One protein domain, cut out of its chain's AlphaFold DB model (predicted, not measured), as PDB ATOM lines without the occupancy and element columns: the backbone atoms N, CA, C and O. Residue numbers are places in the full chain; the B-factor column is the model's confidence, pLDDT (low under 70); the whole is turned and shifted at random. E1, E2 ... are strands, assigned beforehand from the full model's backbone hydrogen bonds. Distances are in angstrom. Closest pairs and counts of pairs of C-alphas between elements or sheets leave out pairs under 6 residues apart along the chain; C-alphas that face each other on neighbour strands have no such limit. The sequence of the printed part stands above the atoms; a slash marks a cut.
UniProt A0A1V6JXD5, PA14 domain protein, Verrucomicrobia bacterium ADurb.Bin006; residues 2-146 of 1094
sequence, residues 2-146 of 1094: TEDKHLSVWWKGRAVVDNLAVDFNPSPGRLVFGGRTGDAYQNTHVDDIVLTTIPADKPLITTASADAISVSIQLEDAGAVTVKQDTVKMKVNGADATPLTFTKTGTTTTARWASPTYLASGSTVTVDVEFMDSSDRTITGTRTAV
ATOM      1  N   THR A   2     162.575 152.620 227.666       70.00
ATOM      2  CA  THR A   2     161.469 153.552 227.909       70.00
ATOM      3  C   THR A   2     161.992 154.960 228.216       70.00
ATOM      4  O   THR A   2     163.181 155.157 228.472       70.00
ATOM      5  N   GLU A   3     161.109 155.963 228.174       66.31
ATOM      6  CA  GLU A   3     161.458 157.375 228.426       66.31
ATOM      7  C   GLU A   3     161.962 157.642 229.852       66.31
ATOM      8  O   GLU A   3     162.713 158.590 230.073       66.31
ATOM      9  N   ASP A   4     161.583 156.788 230.802       69.12
ATOM     10  CA  ASP A   4     161.979 156.818 232.211       69.12
ATOM     11  C   ASP A   4     163.252 155.996 232.497       69.12
ATOM     12  O   ASP A   4     163.512 155.641 233.642       69.12
ATOM     13  N   LYS A   5     164.064 155.738 231.460       76.88
ATOM     14  CA  LYS A   5     165.355 155.034 231.527       76.88
ATOM     15  C   LYS A   5     165.278 153.564 231.937       76.88
ATOM     16  O   LYS A   5     166.212 153.066 232.553       76.88
ATOM     17  N   HIS A   6     164.234 152.831 231.558       80.62
ATOM     18  CA  HIS A   6     164.213 151.384 231.773       80.62
ATOM     19  C   HIS A   6     164.487 150.603 230.488       80.62
ATOM     20  O   HIS A   6     163.902 150.851 229.431       80.62
ATOM     21  N   LEU A   7     165.394 149.632 230.557       78.88
ATOM     22  CA  LEU A   7     165.721 148.706 229.481       78.88
ATOM     23  C   LEU A   7     165.147 147.321 229.795       78.88
ATOM     24  O   LEU A   7     165.485 146.719 230.807       78.88
ATOM     25  N   SER A   8     164.349 146.781 228.876       75.56
ATOM     26  CA  SER A   8     164.015 145.354 228.848       75.56
ATOM     27  C   SER A   8     164.634 144.710 227.604       75.56
ATOM     28  O   SER A   8     164.572 145.275 226.509       75.56
ATOM     29  N   VAL A   9     165.222 143.526 227.772       72.88
ATOM     30  CA  VAL A   9     165.799 142.660 226.737       72.88
ATOM     31  C   VAL A   9     165.168 141.285 226.875       72.88
ATOM     32  O   VAL A   9     165.171 140.697 227.955       72.88
ATOM     33  N   TRP A  10     164.596 140.766 225.792       66.88
ATOM     34  CA  TRP A  10     163.925 139.469 225.783       66.88
ATOM     35  C   TRP A  10     164.687 138.495 224.885       66.88
ATOM     36  O   TRP A  10     165.101 138.848 223.784       66.88
ATOM     37  N   TRP A  11     164.843 137.255 225.340       64.44
ATOM     38  CA  TRP A  11     165.443 136.159 224.586       64.44
ATOM     39  C   TRP A  11     164.527 134.935 224.638       64.44
ATOM     40  O   TRP A  11     164.113 134.502 225.713       64.44
ATOM     41  N   LYS A  12     164.167 134.394 223.466       65.31
ATOM     42  CA  LYS A  12     163.239 133.251 223.314       65.31
ATOM     43  C   LYS A  12     161.924 133.408 224.100       65.31
ATOM     44  O   LYS A  12     161.430 132.463 224.706       65.31
ATOM     45  N   GLY A  13     161.365 134.620 224.100       70.62
ATOM     46  CA  GLY A  13     160.113 134.938 224.800       70.62
ATOM     47  C   GLY A  13     160.236 135.069 226.322       70.62
ATOM     48  O   GLY A  13     159.225 135.268 226.989       70.62
ATOM     49  N   ARG A  14     161.451 134.986 226.879       67.75
ATOM     50  CA  ARG A  14     161.741 135.234 228.294       67.75
ATOM     51  C   ARG A  14     162.485 136.557 228.438       67.75
ATOM     52  O   ARG A  14     163.441 136.801 227.707       67.75
ATOM     53  N   ALA A  15     162.083 137.399 229.382       77.06
ATOM     54  CA  ALA A  15     162.875 138.574 229.721       77.06
ATOM     55  C   ALA A  15     164.213 138.125 230.339       77.06
ATOM     56  O   ALA A  15     164.225 137.383 231.321       77.06
ATOM     57  N   VAL A  16     165.331 138.515 229.721       77.38
ATOM     58  CA  VAL A  16     166.698 138.304 230.240       77.38
ATOM     59  C   VAL A  16     167.230 139.547 230.942       77.38
ATOM     60  O   VAL A  16     168.039 139.440 231.853       77.38
ATOM     61  N   VAL A  17     166.719 140.713 230.560       76.38
ATOM     62  CA  VAL A  17     166.784 141.956 231.326       76.38
ATOM     63  C   VAL A  17     165.357 142.479 231.338       76.38
ATOM     64  O   VAL A  17     164.735 142.549 230.280       76.38
ATOM     65  N   ASP A  18     164.803 142.807 232.496       84.12
ATOM     66  CA  ASP A  18     163.468 143.396 232.562       84.12
ATOM     67  C   ASP A  18     163.489 144.652 233.407       84.12
ATOM     68  O   ASP A  18     163.937 144.619 234.550       84.12
ATOM     69  N   ASN A  19     163.011 145.747 232.823       83.81
ATOM     70  CA  ASN A  19     162.866 147.029 233.481       83.81
ATOM     71  C   ASN A  19     164.141 147.463 234.232       83.81
ATOM     72  O   ASN A  19     164.078 147.929 235.366       83.81
ATOM     73  N   LEU A  20     165.311 147.270 233.618       81.50
ATOM     74  CA  LEU A  20     166.585 147.683 234.194       81.50
ATOM     75  C   LEU A  20     166.706 149.197 234.091       81.50
ATOM     76  O   LEU A  20     166.776 149.720 232.979       81.50
ATOM     77  N   ALA A  21     166.764 149.882 235.228       84.19
ATOM     78  CA  ALA A  21     167.118 151.292 235.256       84.19
ATOM     79  C   ALA A  21     168.537 151.472 234.694       84.19
ATOM     80  O   ALA A  21     169.487 150.865 235.190       84.19
ATOM     81  N   VAL A  22     168.673 152.282 233.648       78.06
ATOM     82  CA  VAL A  22     169.958 152.646 233.049       78.06
ATOM     83  C   VAL A  22     170.329 154.077 233.428       78.06
ATOM     84  O   VAL A  22     169.477 154.934 233.662       78.06
ATOM     85  N   ASP A  23     171.623 154.346 233.502       73.56
ATOM     86  CA  ASP A  23     172.182 155.656 233.828       73.56
ATOM     87  C   ASP A  23     172.145 156.629 232.634       73.56
ATOM     88  O   ASP A  23     172.000 157.845 232.817       73.56
ATOM     89  N   PHE A  24     172.158 156.114 231.403       67.94
ATOM     90  CA  PHE A  24     172.064 156.919 230.186       67.94
ATOM     91  C   PHE A  24     170.627 157.348 229.826       67.94
ATOM     92  O   PHE A  24     169.639 156.670 230.101       67.94
ATOM     93  N   ASN A  25     170.498 158.524 229.200       69.06
ATOM     94  CA  ASN A  25     169.217 159.026 228.689       69.06
ATOM     95  C   ASN A  25     168.865 158.360 227.344       69.06
ATOM     96  O   ASN A  25     169.771 158.067 226.561       69.06
ATOM     97  N   PRO A  26     167.569 158.212 227.008       69.56
ATOM     98  CA  PRO A  26     167.160 157.795 225.675       69.56
ATOM     99  C   PRO A  26     167.687 158.732 224.587       69.56
ATOM    100  O   PRO A  26     167.403 159.929 224.602       69.56
ATOM    101  N   SER A  27     168.440 158.183 223.635       66.12
ATOM    102  CA  SER A  27     169.012 158.917 222.504       66.12
ATOM    103  C   SER A  27     169.018 158.059 221.230       66.12
ATOM    104  O   SER A  27     168.954 156.825 221.309       66.12
ATOM    105  N   PRO A  28     169.084 158.674 220.034       63.34
ATOM    106  CA  PRO A  28     169.394 157.949 218.809       63.34
ATOM    107  C   PRO A  28     170.781 157.309 218.922       63.34
ATOM    108  O   PRO A  28     171.764 157.986 219.215       63.34
ATOM    109  N   GLY A  29     170.880 156.007 218.667       62.09
ATOM    110  CA  GLY A  29     172.140 155.285 218.815       62.09
ATOM    111  C   GLY A  29     172.190 153.991 218.017       62.09
ATOM    112  O   GLY A  29     171.179 153.501 217.509       62.09
ATOM    113  N   ARG A  30     173.396 153.432 217.903       58.59
ATOM    114  CA  ARG A  30     173.614 152.064 217.420       58.59
ATOM    115  C   ARG A  30     173.727 151.147 218.631       58.59
ATOM    116  O   ARG A  30     174.579 151.366 219.483       58.59
ATOM    117  N   LEU A  31     172.887 150.120 218.691       60.12
ATOM    118  CA  LEU A  31     173.042 149.037 219.660       60.12
ATOM    119  C   LEU A  31     174.145 148.099 219.163       60.12
ATOM    120  O   LEU A  31     174.042 147.552 218.065       60.12
ATOM    121  N   VAL A  32     175.197 147.931 219.962       58.78
ATOM    122  CA  VAL A  32     176.260 146.952 219.716       58.78
ATOM    123  C   VAL A  32     176.042 145.786 220.672       58.78
ATOM    124  O   VAL A  32     176.059 145.969 221.885       58.78
ATOM    125  N   PHE A  33     175.825 144.591 220.129       60.25
ATOM    126  CA  PHE A  33     175.794 143.356 220.906       60.25
ATOM    127  C   PHE A  33     177.172 142.699 220.825       60.25
ATOM    128  O   PHE A  33     177.615 142.326 219.741       60.25
ATOM    129  N   GLY A  34     177.848 142.569 221.966       55.03
ATOM    130  CA  GLY A  34     179.073 141.786 222.113       55.03
ATOM    131  C   GLY A  34     178.824 140.627 223.072       55.03
ATOM    132  O   GLY A  34     178.211 140.818 224.119       55.03
ATOM    133  N   GLY A  35     179.268 139.424 222.716       55.16
ATOM    134  CA  GLY A  35     179.221 138.256 223.591       55.16
ATOM    135  C   GLY A  35     180.635 137.778 223.892       55.16
ATOM    136  O   GLY A  35     181.399 137.527 222.964       55.16
ATOM    137  N   ARG A  36     180.983 137.629 225.173       46.72
ATOM    138  CA  ARG A  36     182.142 136.831 225.584       46.72
ATOM    139  C   ARG A  36     181.653 135.397 225.761       46.72
ATOM    140  O   ARG A  36     181.030 135.076 226.766       46.72
ATOM    141  N   THR A  37     181.857 134.559 224.754       51.53
ATOM    142  CA  THR A  37     181.709 133.105 224.902       51.53
ATOM    143  C   THR A  37     182.939 132.574 225.645       51.53
ATOM    144  O   THR A  37     184.010 133.153 225.489       51.53
ATOM    145  N   GLY A  38     182.754 131.575 226.515       48.16
ATOM    146  CA  GLY A  38     183.691 131.148 227.565       48.16
ATOM    147  C   GLY A  38     185.062 130.622 227.118       48.16
ATOM    148  O   GLY A  38     185.537 130.912 226.027       48.16
ATOM    149  N   ASP A  39     185.711 129.905 228.034       50.91
ATOM    150  CA  ASP A  39     187.056 129.320 227.941       50.91
ATOM    151  C   ASP A  39     187.360 128.505 226.657       50.91
ATOM    152  O   ASP A  39     186.535 128.347 225.759       50.91
ATOM    153  N   ALA A  40     188.592 127.989 226.560       53.50
ATOM    154  CA  ALA A  40     189.203 127.449 225.339       53.50
ATOM    155  C   ALA A  40     188.431 126.320 224.609       53.50
ATOM    156  O   ALA A  40     188.860 125.931 223.522       53.50
ATOM    157  N   TYR A  41     187.318 125.799 225.150       52.81
ATOM    158  CA  TYR A  41     186.598 124.656 224.572       52.81
ATOM    159  C   TYR A  41     185.055 124.727 224.591       52.81
ATOM    160  O   TYR A  41     184.415 123.742 224.209       52.81
ATOM    161  N   GLN A  42     184.418 125.849 224.951       47.84
ATOM    162  CA  GLN A  42     182.950 125.972 224.860       47.84
ATOM    163  C   GLN A  42     182.460 126.586 223.535       47.84
ATOM    164  O   GLN A  42     182.579 127.786 223.293       47.84
ATOM    165  N   ASN A  43     181.795 125.772 222.706       49.66
ATOM    166  CA  ASN A  43     181.003 126.247 221.564       49.66
ATOM    167  C   ASN A  43     179.609 126.693 222.027       49.66
ATOM    168  O   ASN A  43     178.684 125.881 222.100       49.66
ATOM    169  N   THR A  44     179.438 127.986 222.295       55.38
ATOM    170  CA  THR A  44     178.122 128.577 222.586       55.38
ATOM    171  C   THR A  44     177.680 129.429 221.403       55.38
ATOM    172  O   THR A  44     178.227 130.500 221.160       55.38
ATOM    173  N   HIS A  45     176.693 128.962 220.636       56.25
ATOM    174  CA  HIS A  45     176.115 129.740 219.539       56.25
ATOM    175  C   HIS A  45     175.001 130.652 220.071       56.25
ATOM    176  O   HIS A  45     174.059 130.180 220.711       56.25
ATOM    177  N   VAL A  46     175.084 131.951 219.775       58.84
ATOM    178  CA  VAL A  46     173.949 132.877 219.880       58.84
ATOM    179  C   VAL A  46     173.371 133.026 218.474       58.84
ATOM    180  O   VAL A  46     174.034 133.573 217.601       58.84
ATOM    181  N   ASP A  47     172.164 132.506 218.253       49.25
ATOM    182  CA  ASP A  47     171.430 132.606 216.981       49.25
ATOM    183  C   ASP A  47     170.025 133.199 217.230       49.25
ATOM    184  O   ASP A  47     169.542 133.183 218.368       49.25
ATOM    185  N   ASP A  48     169.388 133.739 216.187       55.00
ATOM    186  CA  ASP A  48     168.038 134.336 216.191       55.00
ATOM    187  C   ASP A  48     167.811 135.512 217.174       55.00
ATOM    188  O   ASP A  48     166.771 135.613 217.837       55.00
ATOM    189  N   ILE A  49     168.752 136.463 217.268       59.28
ATOM    190  CA  ILE A  49     168.484 137.732 217.970       59.28
ATOM    191  C   ILE A  49     167.496 138.567 217.141       59.28
ATOM    192  O   ILE A  49     167.856 139.166 216.128       59.28
ATOM    193  N   VAL A  50     166.250 138.657 217.606       57.41
ATOM    194  CA  VAL A  50     165.242 139.570 217.054       57.41
ATOM    195  C   VAL A  50     165.206 140.844 217.894       57.41
ATOM    196  O   VAL A  50     164.700 140.852 219.015       57.41
ATOM    197  N   LEU A  51     165.720 141.943 217.339       59.16
ATOM    198  CA  LEU A  51     165.588 143.275 217.928       59.16
ATOM    199  C   LEU A  51     164.330 143.957 217.375       59.16
ATOM    200  O   LEU A  51     164.267 144.291 216.194       59.16
ATOM    201  N   THR A  52     163.349 144.210 218.240       60.38
ATOM    202  CA  THR A  52     162.208 145.075 217.908       60.38
ATOM    203  C   THR A  52     162.492 146.479 218.426       60.38
ATOM    204  O   THR A  52     162.454 146.714 219.632       60.38
ATOM    205  N   THR A  53     162.789 147.419 217.530       61.25
ATOM    206  CA  THR A  53     162.843 148.845 217.868       61.25
ATOM    207  C   THR A  53     161.499 149.488 217.547       61.25
ATOM    208  O   THR A  53     160.960 149.330 216.454       61.25
ATOM    209  N   ILE A  54     160.937 150.210 218.514       66.50
ATOM    210  CA  ILE A  54     159.758 151.053 218.302       66.50
ATOM    211  C   ILE A  54     160.292 152.480 218.136       66.50
ATOM    212  O   ILE A  54     160.914 152.982 219.075       66.50
ATOM    213  N   PRO A  55     160.134 153.120 216.961       66.50
ATOM    214  CA  PRO A  55     160.535 154.508 216.782       66.50
ATOM    215  C   PRO A  55     159.800 155.402 217.780       66.50
ATOM    216  O   PRO A  55     158.614 155.189 218.036       66.50
ATOM    217  N   ALA A  56     160.487 156.414 218.308       72.56
ATOM    218  CA  ALA A  56     159.816 157.465 219.059       72.56
ATOM    219  C   ALA A  56     158.734 158.104 218.170       72.56
ATOM    220  O   ALA A  56     158.963 158.353 216.985       72.56
ATOM    221  N   ASP A  57     157.553 158.345 218.730       83.19
ATOM    222  CA  ASP A  57     156.417 158.952 218.028       83.19
ATOM    223  C   ASP A  57     156.287 160.463 218.304       83.19
ATOM    224  O   ASP A  57     155.391 161.121 217.771       83.19
ATOM    225  N   LYS A  58     157.177 161.003 219.144       87.38
ATOM    226  CA  LYS A  58     157.306 162.415 219.517       87.38
ATOM    227  C   LYS A  58     158.783 162.774 219.743       87.38
ATOM    228  O   LYS A  58     159.554 161.890 220.126       87.38
ATOM    229  N   PRO A  59     159.182 164.043 219.539       91.00
ATOM    230  CA  PRO A  59     160.521 164.513 219.862       91.00
ATOM    231  C   PRO A  59     160.961 164.188 221.295       91.00
ATOM    232  O   PRO A  59     160.153 164.206 222.225       91.00
ATOM    233  N   LEU A  60     162.255 163.929 221.476       89.06
ATOM    234  CA  LEU A  60     162.841 163.525 222.754       89.06
ATOM    235  C   LEU A  60     163.613 164.676 223.397       89.06
ATOM    236  O   LEU A  60     164.350 165.394 222.730       89.06
ATOM    237  N   ILE A  61     163.504 164.813 224.717       91.44
ATOM    238  CA  ILE A  61     164.405 165.659 225.509       91.44
ATOM    239  C   ILE A  61     165.619 164.799 225.851       91.44
ATOM    240  O   ILE A  61     165.475 163.800 226.556       91.44
ATOM    241  N   THR A  62     166.803 165.135 225.356       89.12
ATOM    242  CA  THR A  62     167.984 164.280 225.520       89.12
ATOM    243  C   THR A  62     168.878 164.812 226.636       89.12
ATOM    244  O   THR A  62     168.585 164.590 227.815       89.12
ATOM    245  N   THR A  63     169.949 165.513 226.286       90.50
ATOM    246  CA  THR A  63     171.042 165.873 227.190       90.50
ATOM    247  C   THR A  63     170.960 167.339 227.587       90.50
ATOM    248  O   THR A  63     170.797 168.208 226.731       90.50
ATOM    249  N   ALA A  64     171.106 167.609 228.885       94.62
ATOM    250  CA  ALA A  64     171.388 168.943 229.396       94.62
ATOM    251  C   ALA A  64     172.888 169.075 229.686       94.62
ATOM    252  O   ALA A  64     173.510 168.136 230.178       94.62
ATOM    253  N   SER A  65     173.455 170.244 229.416       96.19
ATOM    254  CA  SER A  65     174.837 170.586 229.757       96.19
ATOM    255  C   SER A  65     174.893 171.989 230.346       96.19
ATOM    256  O   SER A  65     174.131 172.864 229.927       96.19
ATOM    257  N   ALA A  66     175.806 172.222 231.284       96.06
ATOM    258  CA  ALA A  66     176.010 173.531 231.886       96.06
ATOM    259  C   ALA A  66     177.504 173.866 231.960       96.06
ATOM    260  O   ALA A  66     178.335 173.011 232.262       96.06
ATOM    261  N   ASP A  67     177.822 175.124 231.689       94.38
ATOM    262  CA  ASP A  67     179.134 175.729 231.914       94.38
ATOM    263  C   ASP A  67     178.963 176.958 232.823       94.38
ATOM    264  O   ASP A  67     177.862 177.245 233.294       94.38
ATOM    265  N   ALA A  68     180.042 177.690 233.098       92.88
ATOM    266  CA  ALA A  68     179.990 178.842 233.997       92.88
ATOM    267  C   ALA A  68     178.975 179.918 233.570       92.88
ATOM    268  O   ALA A  68     178.480 180.662 234.412       92.88
ATOM    269  N   ILE A  69     178.683 180.033 232.272       93.69
ATOM    270  CA  ILE A  69     177.941 181.159 231.691       93.69
ATOM    271  C   ILE A  69     176.631 180.739 231.028       93.69
ATOM    272  O   ILE A  69     175.905 181.589 230.511       93.69
ATOM    273  N   SER A  70     176.309 179.449 230.987       94.88
ATOM    274  CA  SER A  70     175.164 178.976 230.225       94.88
ATOM    275  C   SER A  70     174.654 177.606 230.640       94.88
ATOM    276  O   SER A  70     175.370 176.766 231.184       94.88
ATOM    277  N   VAL A  71     173.399 177.368 230.272       97.50
ATOM    278  CA  VAL A  71     172.767 176.053 230.300       97.50
ATOM    279  C   VAL A  71     172.208 175.769 228.916       97.50
ATOM    280  O   VAL A  71     171.600 176.638 228.290       97.50
ATOM    281  N   SER A  72     172.431 174.557 228.422       97.06
ATOM    282  CA  SER A  72     171.912 174.093 227.138       97.06
ATOM    283  C   SER A  72     171.123 172.801 227.319       97.06
ATOM    284  O   SER A  72     171.482 171.965 228.145       97.06
ATOM    285  N   ILE A  73     170.061 172.633 226.532       96.56
ATOM    286  CA  ILE A  73     169.250 171.417 226.458       96.56
ATOM    287  C   ILE A  73     169.116 170.990 224.998       96.56
ATOM    288  O   ILE A  73     168.823 171.809 224.122       96.56
ATOM    289  N   GLN A  74     169.347 169.708 224.730       95.75
ATOM    290  CA  GLN A  74     169.162 169.110 223.411       95.75
ATOM    291  C   GLN A  74     167.774 168.473 223.293       95.75
ATOM    292  O   GLN A  74     167.313 167.753 224.184       95.75
ATOM    293  N   LEU A  75     167.111 168.760 222.174       94.56
ATOM    294  CA  LEU A  75     165.789 168.280 221.796       94.56
ATOM    295  C   LEU A  75     165.897 167.592 220.431       94.56
ATOM    296  O   LEU A  75     166.309 168.215 219.455       94.56
ATOM    297  N   GLU A  76     165.529 166.323 220.354       92.38
ATOM    298  CA  GLU A  76     165.736 165.485 219.175       92.38
ATOM    299  C   GLU A  76     164.422 165.258 218.424       92.38
ATOM    300  O   GLU A  76     163.446 164.808 219.022       92.38
ATOM    301  N   ASP A  77     164.385 165.537 217.120       92.19
ATOM    302  CA  ASP A  77     163.231 165.216 216.272       92.19
ATOM    303  C   ASP A  77     162.976 163.693 216.213       92.19
ATOM    304  O   ASP A  77     163.896 162.877 216.270       92.19
ATOM    305  N   ALA A  78     161.715 163.297 216.026       87.56
ATOM    306  CA  ALA A  78     161.301 161.900 215.926       87.56
ATOM    307  C   ALA A  78     160.720 161.593 214.538       87.56
ATOM    308  O   ALA A  78     159.534 161.786 214.259       87.56
ATOM    309  N   GLY A  79     161.579 161.120 213.631       83.38
ATOM    310  CA  GLY A  79     161.195 160.857 212.245       83.38
ATOM    311  C   GLY A  79     160.733 162.136 211.537       83.38
ATOM    312  O   GLY A  79     161.512 163.069 211.376       83.38
ATOM    313  N   ALA A  80     159.471 162.179 211.102       85.19
ATOM    314  CA  ALA A  80     158.871 163.367 210.481       85.19
ATOM    315  C   ALA A  80     158.268 164.362 211.498       85.19
ATOM    316  O   ALA A  80     157.821 165.443 211.109       85.19
ATOM    317  N   VAL A  81     158.219 164.000 212.785       91.00
ATOM    318  CA  VAL A  81     157.675 164.840 213.856       91.00
ATOM    319  C   VAL A  81     158.810 165.675 214.450       91.00
ATOM    320  O   VAL A  81     159.744 165.129 215.032       91.00
ATOM    321  N   THR A  82     158.750 166.998 214.293       93.81
ATOM    322  CA  THR A  82     159.872 167.905 214.601       93.81
ATOM    323  C   THR A  82     159.554 168.871 215.738       93.81
ATOM    324  O   THR A  82     158.400 169.251 215.915       93.81
ATOM    325  N   VAL A  83     160.569 169.349 216.453       95.56
ATOM    326  CA  VAL A  83     160.445 170.395 217.487       95.56
ATOM    327  C   VAL A  83     160.001 171.738 216.875       95.56
ATOM    328  O   VAL A  83     160.652 172.233 215.950       95.56
ATOM    329  N   LYS A  84     158.941 172.376 217.405       95.94
ATOM    330  CA  LYS A  84     158.581 173.776 217.092       95.94
ATOM    331  C   LYS A  84     159.376 174.734 217.982       95.94
ATOM    332  O   LYS A  84     159.012 174.980 219.131       95.94
ATOM    333  N   GLN A  85     160.483 175.259 217.460       94.88
ATOM    334  CA  GLN A  85     161.455 176.060 218.222       94.88
ATOM    335  C   GLN A  85     160.857 177.297 218.910       94.88
ATOM    336  O   GLN A  85     161.222 177.609 220.038       94.88
ATOM    337  N   ASP A  86     159.901 177.966 218.268       94.06
ATOM    338  CA  ASP A  86     159.213 179.162 218.771       94.06
ATOM    339  C   ASP A  86     158.321 178.903 219.996       94.06
ATOM    340  O   ASP A  86     157.854 179.840 220.641       94.06
ATOM    341  N   THR A  87     158.106 177.632 220.339       97.06
ATOM    342  CA  THR A  87     157.269 177.202 221.465       97.06
ATOM    343  C   THR A  87     158.077 176.743 222.677       97.06
ATOM    344  O   THR A  87     157.488 176.469 223.723       97.06
ATOM    345  N   VAL A  88     159.408 176.656 222.551       97.62
ATOM    346  CA  VAL A  88     160.284 176.147 223.610       97.62
ATOM    347  C   VAL A  88     160.356 177.148 224.763       97.62
ATOM    348  O   VAL A  88     160.759 178.298 224.593       97.62
ATOM    349  N   LYS A  89     160.009 176.678 225.960       97.50
ATOM    350  CA  LYS A  89     160.207 177.349 227.243       97.50
ATOM    351  C   LYS A  89     161.160 176.512 228.078       97.50
ATOM    352  O   LYS A  89     161.013 175.293 228.139       97.50
ATOM    353  N   MET A  90     162.100 177.164 228.745       97.88
ATOM    354  CA  MET A  90     163.052 176.508 229.633       97.88
ATOM    355  C   MET A  90     163.052 177.204 230.992       97.88
ATOM    356  O   MET A  90     162.958 178.431 231.058       97.88
ATOM    357  N   LYS A  91     163.179 176.428 232.068       97.69
ATOM    358  CA  LYS A  91     163.486 176.919 233.409       97.69
ATOM    359  C   LYS A  91     164.764 176.276 233.914       97.69
ATOM    360  O   LYS A  91     164.963 175.080 233.727       97.69
ATOM    361  N   VAL A  92     165.603 177.064 234.574       96.81
ATOM    362  CA  VAL A  92     166.810 176.583 235.253       96.81
ATOM    363  C   VAL A  92     166.635 176.818 236.746       96.81
ATOM    364  O   VAL A  92     166.384 177.948 237.164       96.81
ATOM    365  N   ASN A  93     166.719 175.758 237.553       95.69
ATOM    366  CA  ASN A  93     166.458 175.809 238.998       95.69
ATOM    367  C   ASN A  93     165.114 176.480 239.345       95.69
ATOM    368  O   ASN A  93     165.010 177.269 240.282       95.69
ATOM    369  N   GLY A  94     164.082 176.188 238.547       94.12
ATOM    370  CA  GLY A  94     162.730 176.730 238.704       94.12
ATOM    371  C   GLY A  94     162.519 178.168 238.207       94.12
ATOM    372  O   GLY A  94     161.368 178.605 238.151       94.12
ATOM    373  N   ALA A  95     163.573 178.893 237.810       94.94
ATOM    374  CA  ALA A  95     163.486 180.251 237.264       94.94
ATOM    375  C   ALA A  95     163.399 180.250 235.730       94.94
ATOM    376  O   ALA A  95     164.064 179.449 235.078       94.94
ATOM    377  N   ASP A  96     162.610 181.159 235.145       95.81
ATOM    378  CA  ASP A  96     162.456 181.270 233.686       95.81
ATOM    379  C   ASP A  96     163.782 181.645 233.002       95.81
ATOM    380  O   ASP A  96     164.375 182.690 233.272       95.81
ATOM    381  N   ALA A  97     164.226 180.799 232.072       96.12
ATOM    382  CA  ALA A  97     165.454 180.968 231.311       96.12
ATOM    383  C   ALA A  97     165.151 181.685 229.984       96.12
ATOM    384  O   ALA A  97     164.808 181.065 228.978       96.12
ATOM    385  N   THR A  98     165.229 183.018 229.990       93.06
ATOM    386  CA  THR A  98     164.894 183.877 228.842       93.06
ATOM    387  C   THR A  98     165.928 184.996 228.643       93.06
ATOM    388  O   THR A  98     166.402 185.548 229.639       93.06
ATOM    389  N   PRO A  99     166.279 185.364 227.390       95.00
ATOM    390  CA  PRO A  99     165.869 184.735 226.127       95.00
ATOM    391  C   PRO A  99     166.643 183.437 225.829       95.00
ATOM    392  O   PRO A  99     167.764 183.250 226.300       95.00
ATOM    393  N   LEU A 100     166.054 182.559 225.011       97.00
ATOM    394  CA  LEU A 100     166.718 181.361 224.482       97.00
ATOM    395  C   LEU A 100     167.313 181.628 223.098       97.00
ATOM    396  O   LEU A 100     166.703 182.303 222.267       97.00
ATOM    397  N   THR A 101     168.485 181.055 222.839       96.94
ATOM    398  CA  THR A 101     169.069 180.942 221.499       96.94
ATOM    399  C   THR A 101     169.008 179.494 221.029       96.94
ATOM    400  O   THR A 101     169.016 178.569 221.841       96.94
ATOM    401  N   PHE A 102     168.914 179.288 219.715       96.75
ATOM    402  CA  PHE A 102     168.716 177.961 219.135       96.75
ATOM    403  C   PHE A 102     169.747 177.662 218.054       96.75
ATOM    404  O   PHE A 102     170.040 178.510 217.211       96.75
ATOM    405  N   THR A 103     170.237 176.426 218.035       95.75
ATOM    406  CA  THR A 103     170.961 175.844 216.898       95.75
ATOM    407  C   THR A 103     170.295 174.531 216.495       95.75
ATOM    408  O   THR A 103     169.710 173.845 217.334       95.75
ATOM    409  N   LYS A 104     170.334 174.181 215.205       93.62
ATOM    410  CA  LYS A 104     169.816 172.901 214.708       93.62
ATOM    411  C   LYS A 104     170.846 172.222 213.816       93.62
ATOM    412  O   LYS A 104     171.215 172.778 212.784       93.62
ATOM    413  N   THR A 105     171.278 171.028 214.209       91.25
ATOM    414  CA  THR A 105     172.247 170.208 213.470       91.25
ATOM    415  C   THR A 105     171.634 168.837 213.241       91.25
ATOM    416  O   THR A 105     171.399 168.093 214.190       91.25
ATOM    417  N   GLY A 106     171.333 168.504 211.984       89.94
ATOM    418  CA  GLY A 106     170.559 167.302 211.675       89.94
ATOM    419  C   GLY A 106     169.184 167.340 212.357       89.94
ATOM    420  O   GLY A 106     168.417 168.283 212.161       89.94
ATOM    421  N   THR A 107     168.889 166.319 213.155       90.44
ATOM    422  CA  THR A 107     167.644 166.152 213.922       90.44
ATOM    423  C   THR A 107     167.679 166.813 215.303       90.44
ATOM    424  O   THR A 107     166.630 166.954 215.931       90.44
ATOM    425  N   THR A 108     168.842 167.285 215.760       93.56
ATOM    426  CA  THR A 108     169.017 167.866 217.096       93.56
ATOM    427  C   THR A 108     168.810 169.375 217.079       93.56
ATOM    428  O   THR A 108     169.532 170.111 216.405       93.56
ATOM    429  N   THR A 109     167.853 169.854 217.868       96.44
ATOM    430  CA  THR A 109     167.678 171.260 218.239       96.44
ATOM    431  C   THR A 109     168.309 171.498 219.608       96.44
ATOM    432  O   THR A 109     167.863 170.921 220.593       96.44
ATOM    433  N   THR A 110     169.304 172.375 219.704       96.50
ATOM    434  CA  THR A 110     169.875 172.800 220.989       96.50
ATOM    435  C   THR A 110     169.287 174.149 221.372       96.50
ATOM    436  O   THR A 110     169.478 175.121 220.644       96.50
ATOM    437  N   ALA A 111     168.587 174.215 222.504       97.50
ATOM    438  CA  ALA A 111     168.182 175.470 223.124       97.50
ATOM    439  C   ALA A 111     169.218 175.856 224.185       97.50
ATOM    440  O   ALA A 111     169.555 175.043 225.045       97.50
ATOM    441  N   ARG A 112     169.732 177.083 224.124       97.25
ATOM    442  CA  ARG A 112     170.753 177.607 225.037       97.25
ATOM    443  C   ARG A 112     170.245 178.864 225.723       97.25
ATOM    444  O   ARG A 112     169.719 179.768 225.078       97.25
ATOM    445  N   TRP A 113     170.462 178.941 227.027       97.75
ATOM    446  CA  TRP A 113     170.268 180.142 227.826       97.75
ATOM    447  C   TRP A 113     171.610 180.627 228.356       97.75
ATOM    448  O   TRP A 113     172.374 179.844 228.924       97.75
ATOM    449  N   ALA A 114     171.888 181.915 228.168       95.00
ATOM    450  CA  ALA A 114     173.015 182.576 228.807       95.00
ATOM    451  C   ALA A 114     172.605 182.991 230.224       95.00
ATOM    452  O   ALA A 114     171.637 183.735 230.400       95.00
ATOM    453  N   SER A 115     173.335 182.506 231.223       93.50
ATOM    454  CA  SER A 115     173.090 182.851 232.617       93.50
ATOM    455  C   SER A 115     173.491 184.312 232.876       93.50
ATOM    456  O   SER A 115     174.561 184.731 232.433       93.50
ATOM    457  N   PRO A 116     172.676 185.108 233.595       89.00
ATOM    458  CA  PRO A 116     173.000 186.498 233.921       89.00
ATOM    459  C   PRO A 116     174.101 186.627 234.986       89.00
ATOM    460  O   PRO A 116     174.677 187.698 235.146       89.00
ATOM    461  N   THR A 117     174.375 185.550 235.723       90.62
ATOM    462  CA  THR A 117     175.447 185.435 236.720       90.62
ATOM    463  C   THR A 117     176.204 184.134 236.504       90.62
ATOM    464  O   THR A 117     175.626 183.170 235.996       90.62
ATOM    465  N   TYR A 118     177.461 184.057 236.936       91.81
ATOM    466  CA  TYR A 118     178.199 182.799 236.852       91.81
ATOM    467  C   TYR A 118     177.532 181.701 237.686       91.81
ATOM    468  O   TYR A 118     177.179 181.913 238.849       91.81
ATOM    469  N   LEU A 119     177.327 180.537 237.076       93.50
ATOM    470  CA  LEU A 119     176.791 179.357 237.749       93.50
ATOM    471  C   LEU A 119     177.892 178.717 238.589       93.50
ATOM    472  O   LEU A 119     178.998 178.545 238.098       93.50
ATOM    473  N   ALA A 120     177.603 178.332 239.830       93.88
ATOM    474  CA  ALA A 120     178.621 177.789 240.728       93.88
ATOM    475  C   ALA A 120     179.308 176.537 240.138       93.88
ATOM    476  O   ALA A 120     178.639 175.563 239.785       93.88
ATOM    477  N   SER A 121     180.641 176.567 240.060       94.38
ATOM    478  CA  SER A 121     181.499 175.465 239.593       94.38
ATOM    479  C   SER A 121     181.160 174.143 240.295       94.38
ATOM    480  O   SER A 121     181.006 174.111 241.517       94.38
ATOM    481  N   GLY A 122     180.987 173.059 239.529       94.44
ATOM    482  CA  GLY A 122     180.658 171.724 240.048       94.44
ATOM    483  C   GLY A 122     179.235 171.556 240.599       94.44
ATOM    484  O   GLY A 122     178.864 170.453 241.001       94.44
ATOM    485  N   SER A 123     178.410 172.609 240.624       95.44
ATOM    486  CA  SER A 123     177.033 172.507 241.121       95.44
ATOM    487  C   SER A 123     176.122 171.763 240.140       95.44
ATOM    488  O   SER A 123     176.298 171.825 238.925       95.44
ATOM    489  N   THR A 124     175.118 171.057 240.667       96.75
ATOM    490  CA  THR A 124     174.060 170.453 239.845       96.75
ATOM    491  C   THR A 124     172.930 171.457 239.636       96.75
ATOM    492  O   THR A 124     172.399 172.005 240.601       96.75
ATOM    493  N   VAL A 125     172.529 171.669 238.383       96.31
ATOM    494  CA  VAL A 125     171.373 172.482 237.996       96.31
ATOM    495  C   VAL A 125     170.260 171.607 237.428       96.31
ATOM    496  O   VAL A 125     170.507 170.609 236.749       96.31
ATOM    497  N   THR A 126     169.018 171.994 237.699       96.94
ATOM    498  CA  THR A 126     167.810 171.381 237.131       96.94
ATOM    499  C   THR A 126     167.339 172.191 235.930       96.94
ATOM    500  O   THR A 126     167.375 173.420 235.958       96.94
ATOM    501  N   VAL A 127     166.929 171.503 234.867       97.50
ATOM    502  CA  VAL A 127     166.516 172.081 233.587       97.50
ATOM    503  C   VAL A 127     165.147 171.528 233.225       97.50
ATOM    504  O   VAL A 127     165.039 170.391 232.766       97.50
ATOM    505  N   ASP A 128     164.103 172.323 233.433       97.12
ATOM    506  CA  ASP A 128     162.746 171.991 233.001       97.12
ATOM    507  C   ASP A 128     162.505 172.583 231.616       97.12
ATOM    508  O   ASP A 128     162.773 173.763 231.388       97.12
ATOM    509  N   VAL A 129     161.986 171.789 230.684       97.06
ATOM    510  CA  VAL A 129     161.675 172.244 229.326       97.06
ATOM    511  C   VAL A 129     160.249 171.866 228.939       97.06
ATOM    512  O   VAL A 129     159.778 170.774 229.251       97.06
ATOM    513  N   GLU A 130     159.568 172.778 228.250       97.38
ATOM    514  CA  GLU A 130     158.248 172.601 227.637       97.38
ATOM    515  C   GLU A 130     158.313 173.085 226.186       97.38
ATOM    516  O   GLU A 130     158.839 174.164 225.927       97.38
ATOM    517  N   PHE A 131     157.773 172.327 225.235       97.25
ATOM    518  CA  PHE A 131     157.653 172.745 223.835       97.25
ATOM    519  C   PHE A 131     156.528 171.985 223.122       97.25
ATOM    520  O   PHE A 131     155.971 171.034 223.666       97.25
ATOM    521  N   MET A 132     156.178 172.394 221.904       97.19
ATOM    522  CA  MET A 132     155.257 171.671 221.025       97.19
ATOM    523  C   MET A 132     155.999 171.019 219.856       97.19
ATOM    524  O   MET A 132     157.004 171.538 219.368       97.19
ATOM    525  N   ASP A 133     155.492 169.888 219.377       95.38
ATOM    526  CA  ASP A 133     155.961 169.268 218.139       95.38
ATOM    527  C   ASP A 133     155.212 169.778 216.892       95.38
ATOM    528  O   ASP A 133     154.267 170.568 216.983       95.38
ATOM    529  N   SER A 134     155.618 169.329 215.698       94.19
ATOM    530  CA  SER A 134     155.004 169.697 214.413       94.19
ATOM    531  C   SER A 134     153.534 169.275 214.271       94.19
ATOM    532  O   SER A 134     152.867 169.758 213.357       94.19
ATOM    533  N   SER A 135     153.020 168.443 215.183       93.31
ATOM    534  CA  SER A 135     151.621 168.003 215.277       93.31
ATOM    535  C   SER A 135     150.842 168.693 216.410       93.31
ATOM    536  O   SER A 135     149.753 168.238 216.753       93.31
ATOM    537  N   ASP A 136     151.384 169.772 216.991       93.19
ATOM    538  CA  ASP A 136     150.791 170.529 218.108       93.19
ATOM    539  C   ASP A 136     150.642 169.729 219.416       93.19
ATOM    540  O   ASP A 136     149.836 170.067 220.285       93.19
ATOM    541  N   ARG A 137     151.449 168.677 219.601       94.69
ATOM    542  CA  ARG A 137     151.531 167.940 220.867       94.69
ATOM    543  C   ARG A 137     152.498 168.643 221.817       94.69
ATOM    544  O   ARG A 137     153.655 168.853 221.462       94.69
ATOM    545  N   THR A 138     152.053 168.963 223.031       96.00
ATOM    546  CA  THR A 138     152.925 169.496 224.090       96.00
ATOM    547  C   THR A 138     153.791 168.393 224.696       96.00
ATOM    548  O   THR A 138     153.301 167.315 225.032       96.00
ATOM    549  N   ILE A 139     155.078 168.685 224.858       94.62
ATOM    550  CA  ILE A 139     156.099 167.808 225.422       94.62
ATOM    551  C   ILE A 139     156.780 168.566 226.556       94.62
ATOM    552  O   ILE A 139     157.205 169.706 226.381       94.62
ATOM    553  N   THR A 140     156.880 167.924 227.715       95.31
ATOM    554  CA  THR A 140     157.516 168.473 228.915       95.31
ATOM    555  C   THR A 140     158.492 167.468 229.501       95.31
ATOM    556  O   THR A 140     158.237 166.264 229.450       95.31
ATOM    557  N   GLY A 141     159.559 167.941 230.130       91.88
ATOM    558  CA  GLY A 141     160.433 167.073 230.910       91.88
ATOM    559  C   GLY A 141     161.530 167.826 231.640       91.88
ATOM    560  O   GLY A 141     161.826 168.978 231.331       91.88
ATOM    561  N   THR A 142     162.141 167.134 232.597       93.88
ATOM    562  CA  THR A 142     163.213 167.665 233.442       93.88
ATOM    563  C   THR A 142     164.508 166.912 233.176       93.88
ATOM    564  O   THR A 142     164.518 165.685 233.037       93.88
ATOM    565  N   ARG A 143     165.621 167.638 233.115       92.50
ATOM    566  CA  ARG A 143     166.981 167.091 233.092       92.50
ATOM    567  C   ARG A 143     167.818 167.736 234.184       92.50
ATOM    568  O   ARG A 143     167.476 168.797 234.696       92.50
ATOM    569  N   THR A 144     168.922 167.093 234.529       94.56
ATOM    570  CA  THR A 144     169.965 167.679 235.367       94.56
ATOM    571  C   THR A 144     171.227 167.869 234.540       94.56
ATOM    572  O   THR A 144     171.491 167.102 233.614       94.56
ATOM    573  N   ALA A 145     171.995 168.902 234.868       94.69
ATOM    574  CA  ALA A 145     173.334 169.120 234.343       94.69
ATOM    575  C   ALA A 145     174.263 169.498 235.494       94.69
ATOM    576  O   ALA A 145     173.854 170.211 236.407       94.69
ATOM    577  N   VAL A 146     175.511 169.040 235.449       96.19
ATOM    578  CA  VAL A 146     176.561 169.528 236.349       96.19
ATOM    579  C   VAL A 146     177.280 170.665 235.637       96.19
ATOM    580  O   VAL A 146     177.665 170.516 234.478       96.19
TER     581      VAL A 146
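AT A GLANCE: This is residues 2 to 146 of the 1094 residues of the protein "PA14 domain protein" of Verrucomicrobia bacterium ADurb.Bin006 (UniProt A0A1V6JXD5). A sandwich of two twisted sheets, their strands crossed at 43 degrees, makes the body; a long loop, residues 22 to 59, reaches out past a small separate hairpin, E1 and E2, to a free tip at residues 38 to 43 and returns. The printed part has 145 residues, no named helix and nine named strands, E1 to E9 in chain order; the class is all strand, with under half of the residues, 71, in named strands. The sheets E1 E2, E3 E4 E7 E6 and E5 E8 E9 are antiparallel. The whole is loose, with a radius of gyration of the C-alphas of 19.4 A, and spans 64 by 39 by 25 A.

IN THESE COORDINATES: Find C-alpha 6 at (164.213, 151.384, 231.773), where E1, residues 6 to 11, begins; E2 is residues 14 to 21. Go on to E3, residues 60 to 67, 22.3 A long, and E4, residues 70 to 76. E5, residues 83 to 92, bends by 87 degrees at residue 86. E6, residues 100 to 105, and E7, residues 108 to 114, follow. E8, residues 124 to 133, runs 28.3 A; E9, residues 138 to 146, runs 26.6 A to C-alpha 146 at (176.561, 169.528, 236.349).

HOW THE PARTS SIT: In the hairpin E1 and E2, find N 7 and O 20 at 2.8 A; both strands are apart from E3 to E9. Across the four-strand sheet look at N 62 and O 74, 2.9 A, N 73 and O 111, 2.9 A, and N 103 and O 110, 3.0 A. In the other, N 89 and O 130, and N 127 and O 143, are each 2.8 A apart. Between these sheets, the closest C-alphas of E3 and E9 are Ser 65 and Ala 145, 5.0 A.

THE WHOLE: The farthest C-alphas, Tyr 41 and Pro 116, are 64.0 A apart. The printed part has no cut. The link E2 to E3, 38 residues, is long. Residues 3 to 4, 10 to 12, 14 and 24 to 55 have pLDDT under 70.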